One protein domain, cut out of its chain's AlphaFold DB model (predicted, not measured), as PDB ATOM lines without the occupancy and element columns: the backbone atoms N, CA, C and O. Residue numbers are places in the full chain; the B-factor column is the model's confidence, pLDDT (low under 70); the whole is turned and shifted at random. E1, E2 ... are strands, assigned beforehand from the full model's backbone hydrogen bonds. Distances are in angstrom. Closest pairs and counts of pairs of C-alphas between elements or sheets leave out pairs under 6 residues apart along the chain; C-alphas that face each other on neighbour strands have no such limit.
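AT A GLANCE: This is residues 307 to 410 of the 864 residues of the protein "DUF4842 domain-containing protein" of Spirochaetes bacterium ADurb.Bin218 (UniProt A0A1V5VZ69). Two sheets make a small sandwich with crossed strands: a twisted four-stranded sheet, E6, E9, E10 and E11, has a smaller sheet of E1, E8 and E7 over part of one face, so the two are only partly face to face. Two small hairpins, E2 with E3 and E4 with E5, sit toward one end of the longest axis, and the long loop of residues 372 to 383 lies toward the other. The printed part has 104 residues with no named helix and eleven strands, E1 to E11 in order along the chain; the class is all strand. The large sheet runs E6, E9, E10, E11 and the small one E1, E8, E7, both antiparallel throughout. The whole is compact, with a radius of gyration of the C-alphas of 12.7 A and spans of 36 by 31 by 21 A.

HOW THE PARTS SIT: In the largest sheet, E6, residues 340 to 347, is an edge strand antiparallel to E9, residues 384 to 389, at 174 degrees between directions; N 343 and O 386 are 2.8 A apart, within hydrogen-bond range. E6 bends by 62 degrees at residue 343. E9 forms a hairpin with E10, residues 392 to 398, with N 387 and O 394 at 2.9 A. E10 forms a hairpin with the other edge strand, E11, residues 404 to 409, with N 395 and O 408 at 2.8 A. E9, E10 and E11 are a meander, each strand the antiparallel neighbour of the one before. The second sheet has E8, residues 368 to 371, as its inner strand, between E1, residues 307 to 310, and E7, residues 359 to 361. N 309 and O 368 of E1 and E8 are 2.8 A apart, and N 360 and O 369 of the hairpin E7 and E8 are 2.9 A apart. The two sheets form a sandwich, two sheets face to face: the facing parts are 10.6 A centre to centre, their best planes are 14 degrees apart, and the strands of one stand at 55 degrees to those of the other. The closest C-alphas of E1 and E10, Val 310 and Thr 398, are 6.5 A apart. The hairpin of E2, residues 316 to 318, and E3, residues 323 to 325, has N 324 and O 317 at 2.8 A. E3 runs on into E4, residues 327 to 330, across a break of one residue, at 62 degrees. E4 forms a hairpin with E5, residues 333 to 336, with N 328 and O 335 at 2.8 A. The closest C-alphas of E5 and E7, Ala 335 and Ile 361, are 5.8 A apart. Among the pairs that stay apart are E2 and E8, and E5 and E10.

IN THESE COORDINATES: E1 begins at C-alpha 307, at (115.148, 76.644, 79.271). E6, the longest strand by residues, measures 20.1 A from C-alpha 340, at (134.110, 82.737, 83.685), to C-alpha 347. E10 measures 19.4 A, E9 15.9 A and E11 14.1 A; E11 ends at C-alpha 409, at (128.892, 87.206, 96.668). E5 measures 10.4 A and E8 10.0 A.

THE WHOLE: The two C-alphas farthest apart, those of Thr 321 and Thr 375, are 41.5 A from each other. The printed part has no cut. The links E6 to E7, 11 residues, and E8 to E9, 12 residues, are long, and at both the chain changes from one sheet of the sandwich to the other. The mean pLDDT of the printed part is 83.1; residues 320 to 321, 349 to 351, 372 to 377 and 409 to 410 are under 70.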
ATOM      1  N   ALA A 307     115.710  75.526  78.511       84.44
ATOM      2  CA  ALA A 307     115.148  76.644  79.271       84.44
ATOM      3  C   ALA A 307     116.220  77.699  79.576       84.44
ATOM      4  O   ALA A 307     117.401  77.370  79.722       84.44
ATOM      5  N   THR A 308     115.797  78.957  79.700       89.56
ATOM      6  CA  THR A 308     116.658  80.054  80.151       89.56
ATOM      7  C   THR A 308     116.860  79.951  81.657       89.56
ATOM      8  O   THR A 308     115.901  80.016  82.423       89.56
ATOM      9  N   MET A 309     118.110  79.762  82.078       92.38
ATOM     10  CA  MET A 309     118.495  79.757  83.490       92.38
ATOM     11  C   MET A 309     118.728  81.169  84.011       92.38
ATOM     12  O   MET A 309     118.316  81.483  85.127       92.38
ATOM     13  N   VAL A 310     119.416  81.984  83.205       94.44
ATOM     14  CA  VAL A 310     119.747  83.378  83.505       94.44
ATOM     15  C   VAL A 310     119.550  84.212  82.251       94.44
ATOM     16  O   VAL A 310     120.271  84.025  81.273       94.44
ATOM     17  N   ASP A 311     118.585  85.116  82.324       92.81
ATOM     18  CA  ASP A 311     118.340  86.189  81.366       92.81
ATOM     19  C   ASP A 311     119.386  87.292  81.599       92.81
ATOM     20  O   ASP A 311     119.424  87.908  82.672       92.81
ATOM     21  N   LEU A 312     120.314  87.446  80.653       92.81
ATOM     22  CA  LEU A 312     121.452  88.353  80.739       92.81
ATOM     23  C   LEU A 312     121.241  89.563  79.832       92.81
ATOM     24  O   LEU A 312     120.951  89.464  78.644       92.81
ATOM     25  N   GLU A 313     121.549  90.742  80.356       91.25
ATOM     26  CA  GLU A 313     121.458  91.975  79.582       91.25
ATOM     27  C   GLU A 313     122.737  92.149  78.756       91.25
ATOM     28  O   GLU A 313     123.762  92.630  79.256       91.25
ATOM     29  N   ASN A 314     122.693  91.725  77.488       88.75
ATOM     30  CA  ASN A 314     123.846  91.682  76.576       88.75
ATOM     31  C   ASN A 314     125.038  90.917  77.178       88.75
ATOM     32  O   ASN A 314     126.170  91.407  77.171       88.75
ATOM     33  N   GLY A 315     124.767  89.741  77.745       90.75
ATOM     34  CA  GLY A 315     125.789  88.875  78.334       90.75
ATOM     35  C   GLY A 315     126.346  89.348  79.677       90.75
ATOM     36  O   GLY A 315     127.372  88.836  80.128       90.75
ATOM     37  N   THR A 316     125.696  90.313  80.335       92.88
ATOM     38  CA  THR A 316     126.154  90.883  81.611       92.88
ATOM     39  C   THR A 316     125.074  90.870  82.692       92.88
ATOM     40  O   THR A 316     123.881  90.794  82.400       92.88
ATOM     41  N   PHE A 317     125.489  91.001  83.954       88.56
ATOM     42  CA  PHE A 317     124.606  91.386  85.058       88.56
ATOM     43  C   PHE A 317     125.254  92.456  85.943       88.56
ATOM     44  O   PHE A 317     126.466  92.664  85.913       88.56
ATOM     45  N   ASN A 318     124.454  93.136  86.766       81.56
ATOM     46  CA  ASN A 318     124.940  94.129  87.724       81.56
ATOM     47  C   ASN A 318     124.773  93.613  89.159       81.56
ATOM     48  O   ASN A 318     123.666  93.267  89.557       81.56
ATOM     49  N   ASN A 319     125.853  93.586  89.945       71.00
ATOM     50  CA  ASN A 319     125.814  93.156  91.353       71.00
ATOM     51  C   ASN A 319     125.541  94.306  92.347       71.00
ATOM     52  O   ASN A 319     125.775  94.176  93.546       71.00
ATOM     53  N   GLY A 320     125.109  95.464  91.841       68.50
ATOM     54  CA  GLY A 320     124.881  96.704  92.583       68.50
ATOM     55  C   GLY A 320     126.092  97.642  92.636       68.50
ATOM     56  O   GLY A 320     125.916  98.833  92.892       68.50
ATOM     57  N   THR A 321     127.308  97.146  92.376       65.50
ATOM     58  CA  THR A 321     128.552  97.944  92.442       65.50
ATOM     59  C   THR A 321     129.386  97.910  91.165       65.50
ATOM     60  O   THR A 321     130.052  98.894  90.847       65.50
ATOM     61  N   GLU A 322     129.327  96.813  90.417       77.50
ATOM     62  CA  GLU A 322     130.055  96.598  89.170       77.50
ATOM     63  C   GLU A 322     129.181  95.815  88.177       77.50
ATOM     64  O   GLU A 322     128.308  95.030  88.560       77.50
ATOM     65  N   THR A 323     129.414  96.055  86.886       88.56
ATOM     66  CA  THR A 323     128.868  95.229  85.805       88.56
ATOM     67  C   THR A 323     129.805  94.050  85.592       88.56
ATOM     68  O   THR A 323     130.989  94.244  85.327       88.56
ATOM     69  N   ILE A 324     129.268  92.841  85.714       89.31
ATOM     70  CA  ILE A 324     129.984  91.582  85.541       89.31
ATOM     71  C   ILE A 324     129.650  91.018  84.161       89.31
ATOM     72  O   ILE A 324     128.475  90.883  83.817       89.31
ATOM     73  N   VAL A 325     130.680  90.699  83.377       93.69
ATOM     74  CA  VAL A 325     130.549  90.109  82.037       93.69
ATOM     75  C   VAL A 325     130.583  88.591  82.156       93.69
ATOM     76  O   VAL A 325     131.506  88.042  82.747       93.69
ATOM     77  N   ILE A 326     129.563  87.924  81.619       95.56
ATOM     78  CA  ILE A 326     129.393  86.466  81.680       95.56
ATOM     79  C   ILE A 326     129.589  85.823  80.315       95.56
ATOM     80  O   ILE A 326     130.232  84.779  80.202       95.56
ATOM     81  N   SER A 327     129.064  86.455  79.275       95.31
ATOM     82  CA  SER A 327     129.232  86.021  77.896       95.31
ATOM     83  C   SER A 327     129.632  87.194  77.009       95.31
ATOM     84  O   SER A 327     129.345  88.355  77.294       95.31
ATOM     85  N   GLU A 328     130.335  86.881  75.926       95.19
ATOM     86  CA  GLU A 328     130.855  87.851  74.967       95.19
ATOM     87  C   GLU A 328     130.389  87.500  73.554       95.19
ATOM     88  O   GLU A 328     130.346  86.328  73.170       95.19
ATOM     89  N   ASN A 329     130.068  88.523  72.758       92.31
ATOM     90  CA  ASN A 329     129.724  88.363  71.350       92.31
ATOM     91  C   ASN A 329     130.949  88.607  70.463       92.31
ATOM     92  O   ASN A 329     131.497  89.712  70.437       92.31
ATOM     93  N   SER A 330     131.343  87.599  69.685       87.50
ATOM     94  CA  SER A 330     132.398  87.724  68.681       87.50
ATOM     95  C   SER A 330     131.874  87.307  67.312       87.50
ATOM     96  O   SER A 330     131.694  86.127  67.030       87.50
ATOM     97  N   GLY A 331     131.673  88.285  66.425       80.62
ATOM     98  CA  GLY A 331     131.272  88.024  65.040       80.62
ATOM     99  C   GLY A 331     129.808  87.608  64.867       80.62
ATOM    100  O   GLY A 331     129.490  86.966  63.869       80.62
ATOM    101  N   GLY A 332     128.924  87.976  65.803       79.88
ATOM    102  CA  GLY A 332     127.495  87.655  65.755       79.88
ATOM    103  C   GLY A 332     127.108  86.391  66.523       79.88
ATOM    104  O   GLY A 332     125.938  86.027  66.518       79.88
ATOM    105  N   THR A 333     128.063  85.745  67.195       83.75
ATOM    106  CA  THR A 333     127.841  84.556  68.024       83.75
ATOM    107  C   THR A 333     128.305  84.838  69.446       83.75
ATOM    108  O   THR A 333     129.432  85.296  69.655       83.75
ATOM    109  N   TRP A 334     127.439  84.566  70.418       92.12
ATOM    110  CA  TRP A 334     127.765  84.662  71.836       92.12
ATOM    111  C   TRP A 334     128.435  83.389  72.353       92.12
ATOM    112  O   TRP A 334     128.079  82.275  71.968       92.12
ATOM    113  N   ALA A 335     129.402  83.558  73.251       91.62
ATOM    114  CA  ALA A 335     130.098  82.473  73.932       91.62
ATOM    115  C   ALA A 335     130.442  82.866  75.376       91.62
ATOM    116  O   ALA A 335     130.386  84.040  75.735       91.62
ATOM    117  N   LEU A 336     130.802  81.884  76.206       94.25
ATOM    118  CA  LEU A 336     131.222  82.124  77.591       94.25
ATOM    119  C   LEU A 336     132.490  82.991  77.623       94.25
ATOM    120  O   LEU A 336     133.440  82.708  76.887       94.25
ATOM    121  N   ALA A 337     132.507  84.016  78.476       94.81
ATOM    122  CA  ALA A 337     133.680  84.863  78.668       94.81
ATOM    123  C   ALA A 337     134.859  84.053  79.240       94.81
ATOM    124  O   ALA A 337     134.684  83.086  79.985       94.81
ATOM    125  N   SER A 338     136.083  84.426  78.860       90.00
ATOM    126  CA  SER A 338     137.280  83.593  79.089       90.00
ATOM    127  C   SER A 338     137.675  83.400  80.561       90.00
ATOM    128  O   SER A 338     138.363  82.436  80.895       90.00
ATOM    129  N   ASP A 339     137.252  84.306  81.433       90.00
ATOM    130  CA  ASP A 339     137.510  84.342  82.872       90.00
ATOM    131  C   ASP A 339     136.352  83.772  83.706       90.00
ATOM    132  O   ASP A 339     136.408  83.788  84.939       90.00
ATOM    133  N   VAL A 340     135.323  83.234  83.043       92.75
ATOM    134  CA  VAL A 340     134.110  82.737  83.685       92.75
ATOM    135  C   VAL A 340     134.122  81.218  83.769       92.75
ATOM    136  O   VAL A 340     134.351  80.514  82.788       92.75
ATOM    137  N   ASN A 341     133.835  80.691  84.958       91.94
ATOM    138  CA  ASN A 341     133.715  79.258  85.202       91.94
ATOM    139  C   ASN A 341     132.409  78.949  85.926       91.94
ATOM    140  O   ASN A 341     132.121  79.546  86.961       91.94
ATOM    141  N   PHE A 342     131.649  77.969  85.437       91.62
ATOM    142  CA  PHE A 342     130.540  77.405  86.204       91.62
ATOM    143  C   PHE A 342     131.083  76.481  87.298       91.62
ATOM    144  O   PHE A 342     131.902  75.605  87.024       91.62
ATOM    145  N   ILE A 343     130.622  76.673  88.532       87.38
ATOM    146  CA  ILE A 343     131.034  75.885  89.704       87.38
ATOM    147  C   ILE A 343     129.956  74.864  90.055       87.38
ATOM    148  O   ILE A 343     130.239  73.681  90.230       87.38
ATOM    149  N   SER A 344     128.713  75.320  90.159       86.88
ATOM    150  CA  SER A 344     127.551  74.476  90.411       86.88
ATOM    151  C   SER A 344     126.304  75.168  89.885       86.88
ATOM    152  O   SER A 344     126.286  76.380  89.678       86.88
ATOM    153  N   ALA A 345     125.253  74.399  89.652       87.12
ATOM    154  CA  ALA A 345     123.945  74.964  89.409       87.12
ATOM    155  C   ALA A 345     122.870  74.045  89.963       87.12
ATOM    156  O   ALA A 345     123.019  72.819  89.984       87.12
ATOM    157  N   THR A 346     121.777  74.652  90.393       82.75
ATOM    158  CA  THR A 346     120.588  73.953  90.851       82.75
ATOM    159  C   THR A 346     119.331  74.595  90.273       82.75
ATOM    160  O   THR A 346     119.345  75.755  89.861       82.75
ATOM    161  N   ALA A 347     118.258  73.819  90.206       82.38
ATOM    162  CA  ALA A 347     116.925  74.236  89.785       82.38
ATOM    163  C   ALA A 347     115.903  73.860  90.870       82.38
ATOM    164  O   ALA A 347     116.260  73.197  91.851       82.38
ATOM    165  N   GLY A 348     114.648  74.292  90.714       74.38
ATOM    166  CA  GLY A 348     113.607  74.059  91.715       74.38
ATOM    167  C   GLY A 348     113.989  74.611  93.090       74.38
ATOM    168  O   GLY A 348     113.900  73.906  94.085       74.38
ATOM    169  N   GLY A 349     114.538  75.828  93.156       67.62
ATOM    170  CA  GLY A 349     114.861  76.475  94.436       67.62
ATOM    171  C   GLY A 349     115.994  75.814  95.231       67.62
ATOM    172  O   GLY A 349     116.009  75.912  96.456       67.62
ATOM    173  N   GLY A 350     116.928  75.141  94.551       65.38
ATOM    174  CA  GLY A 350     118.119  74.551  95.173       65.38
ATOM    175  C   GLY A 350     118.125  73.026  95.246       65.38
ATOM    176  O   GLY A 350     119.130  72.438  95.640       65.38
ATOM    177  N   THR A 351     117.023  72.365  94.884       56.44
ATOM    178  CA  THR A 351     116.831  70.945  95.194       56.44
ATOM    179  C   THR A 351     117.223  69.994  94.060       56.44
ATOM    180  O   THR A 351     117.652  68.870  94.321       56.44
ATOM    181  N   ILE A 352     117.142  70.429  92.799       70.56
ATOM    182  CA  ILE A 352     117.621  69.649  91.651       70.56
ATOM    183  C   ILE A 352     119.036  70.093  91.310       70.56
ATOM    184  O   ILE A 352     119.241  71.240  90.933       70.56
ATOM    185  N   THR A 353     120.009  69.181  91.339       80.88
ATOM    186  CA  THR A 353     121.349  69.459  90.797       80.88
ATOM    187  C   THR A 353     121.318  69.489  89.271       80.88
ATOM    188  O   THR A 353     120.896  68.525  88.632       80.88
ATOM    189  N   VAL A 354     121.818  70.575  88.686       79.94
ATOM    190  CA  VAL A 354     121.993  70.726  87.241       79.94
ATOM    191  C   VAL A 354     123.419  70.307  86.869       79.94
ATOM    192  O   VAL A 354     124.382  70.920  87.340       79.94
ATOM    193  N   PRO A 355     123.602  69.280  86.017       83.56
ATOM    194  CA  PRO A 355     124.925  68.918  85.524       83.56
ATOM    195  C   PRO A 355     125.546  70.073  84.734       83.56
ATOM    196  O   PRO A 355     124.958  70.544  83.765       83.56
ATOM    197  N   LEU A 356     126.768  70.489  85.076       87.44
ATOM    198  CA  LEU A 356     127.440  71.608  84.396       87.44
ATOM    199  C   LEU A 356     127.603  71.399  82.881       87.44
ATOM    200  O   LEU A 356     127.593  72.358  82.120       87.44
ATOM    201  N   ALA A 357     127.712  70.146  82.427       84.75
ATOM    202  CA  ALA A 357     127.807  69.806  81.004       84.75
ATOM    203  C   ALA A 357     126.559  70.209  80.190       84.75
ATOM    204  O   ALA A 357     126.653  70.401  78.972       84.75
ATOM    205  N   ASN A 358     125.421  70.344  80.873       84.31
ATOM    206  CA  ASN A 358     124.132  70.727  80.309       84.31
ATOM    207  C   ASN A 358     123.939  72.247  80.273       84.31
ATOM    208  O   ASN A 358     122.974  72.720  79.684       84.31
ATOM    209  N   ILE A 359     124.833  73.019  80.891       90.56
ATOM    210  CA  ILE A 359     124.761  74.478  80.873       90.56
ATOM    211  C   ILE A 359     125.455  74.984  79.609       90.56
ATOM    212  O   ILE A 359     126.574  74.569  79.287       90.56
ATOM    213  N   LYS A 360     124.776  75.861  78.873       88.81
ATOM    214  CA  LYS A 360     125.254  76.456  77.620       88.81
ATOM    215  C   LYS A 360     125.051  77.965  77.644       88.81
ATOM    216  O   LYS A 360     124.240  78.471  78.411       88.81
ATOM    217  N   ILE A 361     125.787  78.662  76.785       91.44
ATOM    218  CA  ILE A 361     125.482  80.048  76.434       91.44
ATOM    219  C   ILE A 361     124.618  80.024  75.177       91.44
ATOM    220  O   ILE A 361     124.963  79.327  74.219       91.44
ATOM    221  N   ASP A 362     123.502  80.749  75.191       86.94
ATOM    222  CA  ASP A 362     122.692  80.960  73.996       86.94
ATOM    223  C   ASP A 362     123.530  81.726  72.970       86.94
ATOM    224  O   ASP A 362     123.927  82.867  73.195       86.94
ATOM    225  N   SER A 363     123.805  81.096  71.831       83.06
ATOM    226  CA  SER A 363     124.628  81.681  70.771       83.06
ATOM    227  C   SER A 363     124.046  82.956  70.141       83.06
ATOM    228  O   SER A 363     124.799  83.717  69.529       83.06
ATOM    229  N   ALA A 364     122.741  83.200  70.283       81.75
ATOM    230  CA  ALA A 364     122.027  84.342  69.724       81.75
ATOM    231  C   ALA A 364     121.856  85.485  70.736       81.75
ATOM    232  O   ALA A 364     122.042  86.646  70.363       81.75
ATOM    233  N   THR A 365     121.536  85.176  71.996       85.31
ATOM    234  CA  THR A 365     121.244  86.201  73.022       85.31
ATOM    235  C   THR A 365     122.384  86.431  74.013       85.31
ATOM    236  O   THR A 365     122.532  87.539  74.522       85.31
ATOM    237  N   GLY A 366     123.228  85.423  74.244       89.12
ATOM    238  CA  GLY A 366     124.258  85.441  75.280       89.12
ATOM    239  C   GLY A 366     123.779  84.968  76.649       89.12
ATOM    240  O   GLY A 366     124.587  84.934  77.576       89.12
ATOM    241  N   ASP A 367     122.518  84.563  76.778       93.81
ATOM    242  CA  ASP A 367     121.930  84.080  78.029       93.81
ATOM    243  C   ASP A 367     122.521  82.748  78.482       93.81
ATOM    244  O   ASP A 367     123.087  81.986  77.695       93.81
ATOM    245  N   ILE A 368     122.346  82.428  79.763       94.06
ATOM    246  CA  ILE A 368     122.699  81.107  80.287       94.06
ATOM    247  C   ILE A 368     121.490  80.193  80.122       94.06
ATOM    248  O   ILE A 368     120.416  80.454  80.666       94.06
ATOM    249  N   LEU A 369     121.679  79.087  79.414       89.69
ATOM    250  CA  LEU A 369     120.667  78.072  79.162       89.69
ATOM    251  C   LEU A 369     121.011  76.766  79.874       89.69
ATOM    252  O   LEU A 369     122.181  76.419  80.040       89.69
ATOM    253  N   ILE A 370     119.975  75.992  80.181       87.56
ATOM    254  CA  ILE A 370     120.085  74.560  80.453       87.56
ATOM    255  C   ILE A 370     119.555  73.779  79.256       87.56
ATOM    256  O   ILE A 370     118.504  74.111  78.702       87.56
ATOM    257  N   THR A 371     120.267  72.719  78.882       81.44
ATOM    258  CA  THR A 371     119.870  71.783  77.828       81.44
ATOM    259  C   THR A 371     119.679  70.369  78.379       81.44
ATOM    260  O   THR A 371     120.344  69.942  79.323       81.44
ATOM    261  N   GLY A 372     118.732  69.625  77.811       67.56
ATOM    262  CA  GLY A 372     118.452  68.231  78.148       67.56
ATOM    263  C   GLY A 372     118.742  67.338  76.949       67.56
ATOM    264  O   GLY A 372     118.171  67.527  75.882       67.56
ATOM    265  N   GLY A 373     119.644  66.364  77.096       50.62
ATOM    266  CA  GLY A 373     120.003  65.439  76.020       50.62
ATOM    267  C   GLY A 373     118.852  64.497  75.646       50.62
ATOM    268  O   GLY A 373     118.795  63.377  76.148       50.62
ATOM    269  N   GLY A 374     117.953  64.930  74.759       53.97
ATOM    270  CA  GLY A 374     116.897  64.099  74.174       53.97
ATOM    271  C   GLY A 374     115.476  64.466  74.619       53.97
ATOM    272  O   GLY A 374     115.125  65.632  74.718       53.97
ATOM    273  N   THR A 375     114.622  63.461  74.838       44.28
ATOM    274  CA  THR A 375     113.152  63.595  74.956       44.28
ATOM    275  C   THR A 375     112.630  64.064  76.324       44.28
ATOM    276  O   THR A 375     111.442  63.902  76.589       44.28
ATOM    277  N   ALA A 376     113.485  64.559  77.223       54.09
ATOM    278  CA  ALA A 376     113.096  64.935  78.584       54.09
ATOM    279  C   ALA A 376     113.065  66.459  78.753       54.09
ATOM    280  O   ALA A 376     113.998  67.150  78.336       54.09
ATOM    281  N   ASP A 377     112.014  66.966  79.397       66.00
ATOM    282  CA  ASP A 377     111.930  68.368  79.799       66.00
ATOM    283  C   ASP A 377     113.079  68.719  80.751       66.00
ATOM    284  O   ASP A 377     113.439  67.947  81.648       66.00
ATOM    285  N   VAL A 378     113.678  69.891  80.549       77.06
ATOM    286  CA  VAL A 378     114.672  70.425  81.482       77.06
ATOM    287  C   VAL A 378     113.989  70.858  82.786       77.06
ATOM    288  O   VAL A 378     112.839  71.300  82.750       77.06
ATOM    289  N   PRO A 379     114.667  70.745  83.944       77.50
ATOM    290  CA  PRO A 379     114.154  71.255  85.211       77.50
ATOM    291  C   PRO A 379     113.714  72.717  85.096       77.50
ATOM    292  O   PRO A 379     114.496  73.542  84.632       77.50
ATOM    293  N   SER A 380     112.497  73.037  85.540       78.56
ATOM    294  CA  SER A 380     112.047  74.426  85.644       78.56
ATOM    295  C   SER A 380     112.801  75.156  86.757       78.56
ATOM    296  O   SER A 380     113.207  74.548  87.755       78.56
ATOM    297  N   GLY A 381     112.950  76.475  86.611       76.00
ATOM    298  CA  GLY A 381     113.429  77.331  87.694       76.00
ATOM    299  C   GLY A 381     112.479  77.320  88.907       76.00
ATOM    300  O   GLY A 381     111.479  76.599  88.903       76.00
ATOM    301  N   PRO A 382     112.760  78.111  89.956       88.31
ATOM    302  CA  PRO A 382     113.856  79.076  90.070       88.31
ATOM    303  C   PRO A 382     115.234  78.406  90.084       88.31
ATOM    304  O   PRO A 382     115.386  77.310  90.636       88.31
ATOM    305  N   TYR A 383     116.227  79.055  89.469       88.12
ATOM    306  CA  TYR A 383     117.590  78.534  89.386       88.12
ATOM    307  C   TYR A 383     118.519  79.230  90.376       88.12
ATOM    308  O   TYR A 383     118.376  80.416  90.672       88.12
ATOM    309  N   GLU A 384     119.516  78.491  90.846       89.81
ATOM    310  CA  GLU A 384     120.644  79.030  91.593       89.81
ATOM    311  C   GLU A 384     121.936  78.564  90.917       89.81
ATOM    312  O   GLU A 384     122.248  77.371  90.907       89.81
ATOM    313  N   ILE A 385     122.663  79.501  90.306       90.62
ATOM    314  CA  ILE A 385     123.866  79.241  89.514       90.62
ATOM    315  C   ILE A 385     125.063  79.848  90.226       90.62
ATOM    316  O   ILE A 385     125.131  81.058  90.432       90.62
ATOM    317  N   LYS A 386     126.044  79.014  90.549       87.50
ATOM    318  CA  LYS A 386     127.314  79.450  91.101       87.50
ATOM    319  C   LYS A 386     128.363  79.531  90.009       87.50
ATOM    320  O   LYS A 386     128.649  78.544  89.329       87.50
ATOM    321  N   ILE A 387     128.970  80.700  89.885       89.31
ATOM    322  CA  ILE A 387     130.027  80.978  88.920       89.31
ATOM    323  C   ILE A 387     131.239  81.596  89.608       89.31
ATOM    324  O   ILE A 387     131.116  82.210  90.667       89.31
ATOM    325  N   SER A 388     132.404  81.473  88.982       86.44
ATOM    326  CA  SER A 388     133.547  82.342  89.246       86.44
ATOM    327  C   SER A 388     133.792  83.257  88.055       86.44
ATOM    328  O   SER A 388     133.741  82.780  86.928       86.44
ATOM    329  N   VAL A 389     134.066  84.535  88.319       87.25
ATOM    330  CA  VAL A 389     134.470  85.557  87.344       87.25
ATOM    331  C   VAL A 389     135.716  86.253  87.880       87.25
ATOM    332  O   VAL A 389     135.701  86.731  89.016       87.25
ATOM    333  N   ASP A 390     136.808  86.248  87.114       83.00
ATOM    334  CA  ASP A 390     138.125  86.769  87.531       83.00
ATOM    335  C   ASP A 390     138.558  86.275  88.935       83.00
ATOM    336  O   ASP A 390     139.060  87.011  89.786       83.00
ATOM    337  N   GLY A 391     138.274  85.002  89.237       70.25
ATOM    338  CA  GLY A 391     138.589  84.372  90.524       70.25
ATOM    339  C   GLY A 391     137.695  84.777  91.707       70.25
ATOM    340  O   GLY A 391     137.857  84.219  92.794       70.25
ATOM    341  N   LYS A 392     136.735  85.693  91.530       70.94
ATOM    342  CA  LYS A 392     135.670  85.976  92.508       70.94
ATOM    343  C   LYS A 392     134.487  85.054  92.255       70.94
ATOM    344  O   LYS A 392     134.169  84.782  91.105       70.94
ATOM    345  N   GLU A 393     133.826  84.576  93.300       81.25
ATOM    346  CA  GLU A 393     132.647  83.717  93.159       81.25
ATOM    347  C   GLU A 393     131.350  84.506  93.343       81.25
ATOM    348  O   GLU A 393     131.288  85.432  94.153       81.25
ATOM    349  N   TYR A 394     130.305  84.103  92.626       82.06
ATOM    350  CA  TYR A 394     128.965  84.672  92.706       82.06
ATOM    351  C   TYR A 394     127.931  83.552  92.631       82.06
ATOM    352  O   TYR A 394     128.101  82.591  91.882       82.06
ATOM    353  N   ILE A 395     126.856  83.686  93.399       83.44
ATOM    354  CA  ILE A 395     125.659  82.858  93.296       83.44
ATOM    355  C   ILE A 395     124.561  83.742  92.710       83.44
ATOM    356  O   ILE A 395     124.140  84.712  93.335       83.44
ATOM    357  N   ILE A 396     124.117  83.414  91.504       88.31
ATOM    358  CA  ILE A 396     123.032  84.087  90.797       88.31
ATOM    359  C   ILE A 396     121.755  83.311  91.085       88.31
ATOM    360  O   ILE A 396     121.677  82.121  90.781       88.31
ATOM    361  N   LYS A 397     120.756  83.977  91.658       86.81
ATOM    362  CA  LYS A 397     119.417  83.423  91.857       86.81
ATOM    363  C   LYS A 397     118.467  84.027  90.845       86.81
ATOM    364  O   LYS A 397     118.447  85.247  90.659       86.81
ATOM    365  N   THR A 398     117.651  83.185  90.230       91.56
ATOM    366  CA  THR A 398     116.658  83.605  89.244       91.56
ATOM    367  C   THR A 398     115.268  83.095  89.596       91.56
ATOM    368  O   THR A 398     115.117  82.167  90.389       91.56
ATOM    369  N   ASN A 399     114.234  83.730  89.046       86.06
ATOM    370  CA  ASN A 399     112.867  83.215  89.119       86.06
ATOM    371  C   ASN A 399     112.644  82.082  88.093       86.06
ATOM    372  O   ASN A 399     113.560  81.653  87.392       86.06
ATOM    373  N   GLU A 400     111.411  81.586  87.988       84.62
ATOM    374  CA  GLU A 400     111.039  80.506  87.060       84.62
ATOM    375  C   GLU A 400     111.279  80.850  85.580       84.62
ATOM    376  O   GLU A 400     111.475  79.944  84.773       84.62
ATOM    377  N   THR A 401     111.305  82.140  85.224       82.81
ATOM    378  CA  THR A 401     111.541  82.615  83.853       82.81
ATOM    379  C   THR A 401     113.013  82.919  83.566       82.81
ATOM    380  O   THR A 401     113.326  83.389  82.478       82.81
ATOM    381  N   GLY A 402     113.914  82.692  84.529       85.75
ATOM    382  CA  GLY A 402     115.341  82.987  84.397       85.75
ATOM    383  C   GLY A 402     115.725  84.444  84.677       85.75
ATOM    384  O   GLY A 402     116.903  84.779  84.591       85.75
ATOM    385  N   GLN A 403     114.790  85.311  85.074       91.25
ATOM    386  CA  GLN A 403     115.128  86.686  85.456       91.25
ATOM    387  C   GLN A 403     115.885  86.696  86.780       91.25
ATOM    388  O   GLN A 403     115.474  86.042  87.742       91.25
ATOM    389  N   ILE A 404     116.963  87.475  86.847       90.06
ATOM    390  CA  ILE A 404     117.782  87.622  88.053       90.06
ATOM    391  C   ILE A 404     116.960  88.282  89.162       90.06
ATOM    392  O   ILE A 404     116.468  89.399  89.007       90.06
ATOM    393  N   VAL A 405     116.837  87.592  90.298       86.44
ATOM    394  CA  VAL A 405     116.175  88.110  91.505       86.44
ATOM    395  C   VAL A 405     117.162  88.465  92.608       86.44
ATOM    396  O   VAL A 405     116.862  89.335  93.421       86.44
ATOM    397  N   ASP A 406     118.326  87.812  92.644       79.75
ATOM    398  CA  ASP A 406     119.364  88.083  93.639       79.75
ATOM    399  C   ASP A 406     120.751  87.659  93.132       79.75
ATOM    400  O   ASP A 406     120.881  86.724  92.338       79.75
ATOM    401  N   ILE A 407     121.795  88.341  93.602       78.75
ATOM    402  CA  ILE A 407     123.198  88.007  93.333       78.75
ATOM    403  C   ILE A 407     123.945  88.054  94.658       78.75
ATOM    404  O   ILE A 407     124.156  89.115  95.245       78.75
ATOM    405  N   ILE A 408     124.395  86.889  95.109       71.75
ATOM    406  CA  ILE A 408     125.090  86.736  96.380       71.75
ATOM    407  C   ILE A 408     126.589  86.604  96.092       71.75
ATOM    408  O   ILE A 408     126.991  85.708  95.344       71.75
ATOM    409  N   PRO A 409     127.453  87.438  96.692       69.69
ATOM    410  CA  PRO A 409     128.892  87.206  96.668       69.69
ATOM    411  C   PRO A 409     129.205  85.823  97.255       69.69
ATOM    412  O   PRO A 409     128.731  85.489  98.342       69.69
ATOM    413  N   GLY A 410     130.002  85.013  96.558       63.16
ATOM    414  CA  GLY A 410     130.245  83.597  96.872       63.16
ATOM    415  C   GLY A 410     130.955  83.333  98.203       63.16
ATOM    416  O   GLY A 410     131.102  82.184  98.610       63.16
TER     417      GLY A 410